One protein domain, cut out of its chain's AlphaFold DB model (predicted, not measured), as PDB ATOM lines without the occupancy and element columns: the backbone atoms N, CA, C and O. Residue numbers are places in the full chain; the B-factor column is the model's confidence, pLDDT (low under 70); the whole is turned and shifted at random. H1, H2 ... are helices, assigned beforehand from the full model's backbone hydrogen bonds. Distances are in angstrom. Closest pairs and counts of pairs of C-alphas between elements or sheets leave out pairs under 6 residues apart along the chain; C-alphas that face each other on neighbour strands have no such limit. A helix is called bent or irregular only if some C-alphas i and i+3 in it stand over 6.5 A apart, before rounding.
ATOM      1  N   LEU A  29      25.901  17.705  19.669       58.59
ATOM      2  CA  LEU A  29      26.727  16.633  20.226       58.59
ATOM      3  C   LEU A  29      27.858  16.344  19.233       58.59
ATOM      4  O   LEU A  29      27.680  15.594  18.279       58.59
ATOM      5  N   HIS A  30      29.005  16.985  19.436       64.06
ATOM      6  CA  HIS A  30      30.251  16.551  18.817       64.06
ATOM      7  C   HIS A  30      31.016  15.730  19.848       64.06
ATOM      8  O   HIS A  30      31.438  16.264  20.875       64.06
ATOM      9  N   ASP A  31      31.196  14.443  19.569       69.69
ATOM     10  CA  ASP A  31      32.082  13.596  20.355       69.69
ATOM     11  C   ASP A  31      33.522  13.857  19.902       69.69
ATOM     12  O   ASP A  31      33.921  13.507  18.791       69.69
ATOM     13  N   LEU A  32      34.307  14.519  20.755       76.62
ATOM     14  CA  LEU A  32      35.734  14.716  20.516       76.62
ATOM     15  C   LEU A  32      36.506  13.534  21.109       76.62
ATOM     16  O   LEU A  32      36.676  13.433  22.323       76.62
ATOM     17  N   LEU A  33      36.975  12.639  20.241       72.81
ATOM     18  CA  LEU A  33      37.838  11.519  20.614       72.81
ATOM     19  C   LEU A  33      39.303  11.919  20.411       72.81
ATOM     20  O   LEU A  33      39.778  12.006  19.281       72.81
ATOM     21  N   ALA A  34      40.020  12.162  21.507       84.19
ATOM     22  CA  ALA A  34      41.464  12.373  21.488       84.19
ATOM     23  C   ALA A  34      42.187  11.061  21.821       84.19
ATOM     24  O   ALA A  34      41.926  10.448  22.855       84.19
ATOM     25  N   PHE A  35      43.115  10.647  20.965       88.12
ATOM     26  CA  PHE A  35      44.021   9.523  21.192       88.12
ATOM     27  C   PHE A  35      45.430   9.923  20.764       88.12
ATOM     28  O   PHE A  35      45.603  10.834  19.958       88.12
ATOM     29  N   THR A  36      46.437   9.231  21.283       88.56
ATOM     30  CA  THR A  36      47.838   9.464  20.909       88.56
ATOM     31  C   THR A  36      48.502   8.170  20.474       88.56
ATOM     32  O   THR A  36      48.105   7.069  20.866       88.56
ATOM     33  N   LEU A  37      49.519   8.292  19.626       86.06
ATOM     34  CA  LEU A  37      50.393   7.178  19.272       86.06
ATOM     35  C   LEU A  37      51.558   7.093  20.272       86.06
ATOM     36  O   LEU A  37      51.868   8.087  20.923       86.06
ATOM     37  N   PRO A  38      52.244   5.939  20.402       79.00
ATOM     38  CA  PRO A  38      53.372   5.797  21.329       79.00
ATOM     39  C   PRO A  38      54.486   6.840  21.145       79.00
ATOM     40  O   PRO A  38      55.150   7.190  22.114       79.00
ATOM     41  N   ASN A  39      54.652   7.358  19.924       86.12
ATOM     42  CA  ASN A  39      55.686   8.334  19.568       86.12
ATOM     43  C   ASN A  39      55.179   9.791  19.580       86.12
ATOM     44  O   ASN A  39      55.877  10.687  19.114       86.12
ATOM     45  N   ASP A  40      53.955  10.030  20.053       89.12
ATOM     46  CA  ASP A  40      53.357  11.362  20.116       89.12
ATOM     47  C   ASP A  40      53.860  12.125  21.360       89.12
ATOM     48  O   ASP A  40      53.798  11.577  22.465       89.12
ATOM     49  N   PRO A  41      54.307  13.392  21.241       92.50
ATOM     50  CA  PRO A  41      54.667  14.221  22.394       92.50
ATOM     51  C   PRO A  41      53.568  14.326  23.464       92.50
ATOM     52  O   PRO A  41      53.869  14.504  24.644       92.50
ATOM     53  N   ALA A  42      52.295  14.197  23.078       90.62
ATOM     54  CA  ALA A  42      51.153  14.244  23.982       90.62
ATOM     55  C   ALA A  42      50.837  12.897  24.664       90.62
ATOM     56  O   ALA A  42      49.920  12.836  25.489       90.62
ATOM     57  N   ALA A  43      51.568  11.815  24.366       88.69
ATOM     58  CA  ALA A  43      51.279  10.467  24.873       88.69
ATOM     59  C   ALA A  43      51.375  10.322  26.400       88.69
ATOM     60  O   ALA A  43      50.797   9.383  26.955       88.69
ATOM     61  N   SER A  44      52.073  11.247  27.068       87.62
ATOM     62  CA  SER A  44      52.142  11.363  28.530       87.62
ATOM     63  C   SER A  44      50.888  11.988  29.152       87.62
ATOM     64  O   SER A  44      50.605  11.738  30.321       87.62
ATOM     65  N   TYR A  45      50.127  12.776  28.388       90.44
ATOM     66  CA  TYR A  45      48.929  13.481  28.860       90.44
ATOM     67  C   TYR A  45      47.636  12.793  28.423       90.44
ATOM     68  O   TYR A  45      46.655  12.780  29.163       90.44
ATOM     69  N   VAL A  46      47.628  12.203  27.228       89.56
ATOM     70  CA  VAL A  46      46.476  11.491  26.672       89.56
ATOM     71  C   VAL A  46      46.832  10.016  26.579       89.56
ATOM     72  O   VAL A  46      47.577   9.596  25.698       89.56
ATOM     73  N   THR A  47      46.304   9.212  27.499       84.62
ATOM     74  CA  THR A  47      46.577   7.766  27.575       84.62
ATOM     75  C   THR A  47      45.681   6.932  26.662       84.62
ATOM     76  O   THR A  47      45.979   5.765  26.413       84.62
ATOM     77  N   ALA A  48      44.614   7.522  26.117       86.88
ATOM     78  CA  ALA A  48      43.777   6.873  25.119       86.88
ATOM     79  C   ALA A  48      44.600   6.512  23.872       86.88
ATOM     80  O   ALA A  48      45.462   7.274  23.416       86.88
ATOM     81  N   ARG A  49      44.341   5.326  23.326       84.31
ATOM     82  CA  ARG A  49      44.982   4.794  22.120       84.31
ATOM     83  C   ARG A  49      43.908   4.496  21.073       84.31
ATOM     84  O   ARG A  49      42.768   4.237  21.466       84.31
ATOM     85  N   PRO A  50      44.244   4.524  19.770       83.75
ATOM     86  CA  PRO A  50      43.319   4.086  18.731       83.75
ATOM     87  C   PRO A  50      42.759   2.700  19.056       83.75
ATOM     88  O   PRO A  50      43.517   1.781  19.381       83.75
ATOM     89  N   ILE A  51      41.438   2.556  18.972       81.69
ATOM     90  CA  ILE A  51      40.776   1.264  19.134       81.69
ATOM     91  C   ILE A  51      40.823   0.564  17.779       81.69
ATOM     92  O   ILE A  51      40.246   1.046  16.807       81.69
ATOM     93  N   HIS A  52      41.504  -0.577  17.722       82.25
ATOM     94  CA  HIS A  52      41.395  -1.477  16.581       82.25
ATOM     95  C   HIS A  52      40.097  -2.269  16.724       82.25
ATOM     96  O   HIS A  52      39.920  -3.001  17.695       82.25
ATOM     97  N   THR A  53      39.175  -2.085  15.783       83.06
ATOM     98  CA  THR A  53      37.870  -2.761  15.790       83.06
ATOM     99  C   THR A  53      37.905  -4.126  15.107       83.06
ATOM    100  O   THR A  53      37.041  -4.953  15.378       83.06
ATOM    101  N   ASP A  54      38.902  -4.378  14.253       86.69
ATOM    102  CA  ASP A  54      39.110  -5.671  13.605       86.69
ATOM    103  C   ASP A  54      40.235  -6.455  14.291       86.69
ATOM    104  O   ASP A  54      41.415  -6.113  14.206       86.69
ATOM    105  N   ILE A  55      39.843  -7.525  14.979       85.75
ATOM    106  CA  ILE A  55      40.725  -8.447  15.707       85.75
ATOM    107  C   ILE A  55      41.431  -9.466  14.797       85.75
ATOM    108  O   ILE A  55      42.298 -10.210  15.257       85.75
ATOM    109  N   ARG A  56      41.049  -9.548  13.516       85.25
ATOM    110  CA  ARG A  56      41.605 -10.516  12.556       85.25
ATOM    111  C   ARG A  56      42.865 -10.010  11.867       85.25
ATOM    112  O   ARG A  56      43.515 -10.779  11.174       85.25
ATOM    113  N   VAL A  57      43.202  -8.736  12.048       87.69
ATOM    114  CA  VAL A  57      44.395  -8.130  11.460       87.69
ATOM    115  C   VAL A  57      45.643  -8.640  12.180       87.69
ATOM    116  O   VAL A  57      45.740  -8.511  13.401       87.69
ATOM    117  N   ASP A  58      46.627  -9.126  11.419       86.88
ATOM    118  CA  ASP A  58      47.884  -9.679  11.948       86.88
ATOM    119  C   ASP A  58      48.566  -8.731  12.942       86.88
ATOM    120  O   ASP A  58      48.932  -9.134  14.038       86.88
ATOM    121  N   THR A  59      48.611  -7.428  12.641       88.19
ATOM    122  CA  THR A  59      49.223  -6.427  13.538       88.19
ATOM    123  C   THR A  59      48.567  -6.348  14.924       88.19
ATOM    124  O   THR A  59      49.235  -6.009  15.902       88.19
ATOM    125  N   VAL A  60      47.270  -6.661  15.039       89.31
ATOM    126  CA  VAL A  60      46.552  -6.714  16.322       89.31
ATOM    127  C   VAL A  60      46.897  -8.001  17.067       89.31
ATOM    128  O   VAL A  60      47.113  -7.964  18.279       89.31
ATOM    129  N   GLN A  61      46.996  -9.121  16.352       90.12
ATOM    130  CA  GLN A  61      47.360 -10.419  16.923       90.12
ATOM    131  C   GLN A  61      48.824 -10.454  17.376       90.12
ATOM    132  O   GLN A  61      49.109 -10.903  18.484       90.12
ATOM    133  N   ASP A  62      49.738  -9.879  16.594       91.06
ATOM    134  CA  ASP A  62      51.147  -9.705  16.956       91.06
ATOM    135  C   ASP A  62      51.290  -8.852  18.215       91.06
ATOM    136  O   ASP A  62      52.073  -9.154  19.116       91.06
ATOM    137  N   LYS A  63      50.488  -7.788  18.317       90.06
ATOM    138  CA  LYS A  63      50.479  -6.917  19.492       90.06
ATOM    139  C   LYS A  63      49.920  -7.621  20.726       90.06
ATOM    140  O   LYS A  63      50.478  -7.461  21.808       90.06
ATOM    141  N   LEU A  64      48.865  -8.421  20.567       91.75
ATOM    142  CA  LEU A  64      48.342  -9.291  21.620       91.75
ATOM    143  C   LEU A  64      49.425 -10.261  22.115       91.75
ATOM    144  O   LEU A  64      49.642 -10.357  23.321       91.75
ATOM    145  N   GLN A  65      50.129 -10.930  21.200       91.50
ATOM    146  CA  GLN A  65      51.224 -11.842  21.536       91.50
ATOM    147  C   GLN A  65      52.353 -11.121  22.274       91.50
ATOM    148  O   GLN A  65      52.724 -11.535  23.366       91.50
ATOM    149  N   SER A  66      52.815  -9.985  21.749       91.81
ATOM    150  CA  SER A  66      53.836  -9.148  22.388       91.81
ATOM    151  C   SER A  66      53.455  -8.741  23.817       91.81
ATOM    152  O   SER A  66      54.302  -8.740  24.711       91.81
ATOM    153  N   TRP A  67      52.185  -8.413  24.063       90.69
ATOM    154  CA  TRP A  67      51.710  -8.077  25.404       90.69
ATOM    155  C   TRP A  67      51.696  -9.283  26.341       90.69
ATOM    156  O   TRP A  67      52.160  -9.164  27.474       90.69
ATOM    157  N   LEU A  68      51.223 -10.442  25.878       89.50
ATOM    158  CA  LEU A  68      51.240 -11.681  26.663       89.50
ATOM    159  C   LEU A  68      52.674 -12.122  26.993       89.50
ATOM    160  O   LEU A  68      52.961 -12.493  28.133       89.50
ATOM    161  N   GLU A  69      53.589 -12.012  26.031       89.00
ATOM    162  CA  GLU A  69      55.016 -12.275  26.220       89.00
ATOM    163  C   GLU A  69      55.631 -11.297  27.226       89.00
ATOM    164  O   GLU A  69      56.292 -11.728  28.169       89.00
ATOM    165  N   SER A  70      55.352  -9.993  27.111       90.44
ATOM    166  CA  SER A  70      55.810  -8.996  28.089       90.44
ATOM    167  C   SER A  70      55.309  -9.322  29.496       90.44
ATOM    168  O   SER A  70      56.081  -9.278  30.454       90.44
ATOM    169  N   CYS A  71      54.036  -9.704  29.629       88.50
ATOM    170  CA  CYS A  71      53.440 -10.091  30.906       88.50
ATOM    171  C   CYS A  71      54.142 -11.287  31.553       88.50
ATOM    172  O   CYS A  71      54.212 -11.338  32.777       88.50
ATOM    173  N   SER A  72      54.711 -12.213  30.776       84.81
ATOM    174  CA  SER A  72      55.447 -13.359  31.332       84.81
ATOM    175  C   SER A  72      56.684 -12.963  32.151       84.81
ATOM    176  O   SER A  72      57.142 -13.746  32.983       84.81
ATOM    177  N   SER A  73      57.195 -11.744  31.945       86.75
ATOM    178  CA  SER A  73      58.375 -11.215  32.632       86.75
ATOM    179  C   SER A  73      58.054 -10.420  33.902       86.75
ATOM    180  O   SER A  73      58.966 -10.041  34.634       86.75
ATOM    181  N   HIS A  74      56.777 -10.128  34.169       88.44
ATOM    182  CA  HIS A  74      56.376  -9.310  35.310       88.44
ATOM    183  C   HIS A  74      56.151 -10.161  36.567       88.44
ATOM    184  O   HIS A  74      55.330 -11.073  36.557       88.44
ATOM    185  N   ASP A  75      56.747  -9.767  37.694       86.25
ATOM    186  CA  ASP A  75      56.549 -10.435  38.995       86.25
ATOM    187  C   ASP A  75      55.087 -10.429  39.482       86.25
ATOM    188  O   ASP A  75      54.674 -11.278  40.272       86.25
TER     189      ASP A  75
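What this domain is: This is residues 29 to 75 of the 175 residues of the protein "HET domain-containing protein" of Bimuria novae-zelandiae CBS 107.79 (UniProt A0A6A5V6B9). This is an open chain with little regular structure: residues 29 to 40 lead in to the small turn H1, and the link 45 to 57 and helix H2 then make the two arms of an open V. Residues 65 to 75, of which 65 to 71 belong to H2, stick out. The printed part has 47 residues with two named helices, H1 then H2, no named strand, and the class all helix, with under half of the residues in named elements. It is only just loose, close to extended, with a radius of gyration of the C-alphas of 13.9 A and spans of 41 by 27 by 18 A.

Where its parts are: H1 is residues 41 to 44, beginning at C-alpha 41 (54.667, 14.221, 22.394); it is irregular, with C-alphas 41 and 44 7.2 A apart. H2, residues 58 to 71, measures 19.8 A and ends at C-alpha 71 (53.440, -10.091, 30.906).

How they stand to each other: H1 and H2 are apart, with no C-alpha of the one within 8 A of the other. In H2 every O i to N i+4 pair is within hydrogen-bond range; H1 is too short for such a pair.

The domain as a whole: The C-alphas of Leu 29 and Asp 75, the two farthest apart, are 44.4 A apart. The printed part has no cut, and H1 to H2 is a long link of 13 residues. Residues 29 to 31 have pLDDT under 70.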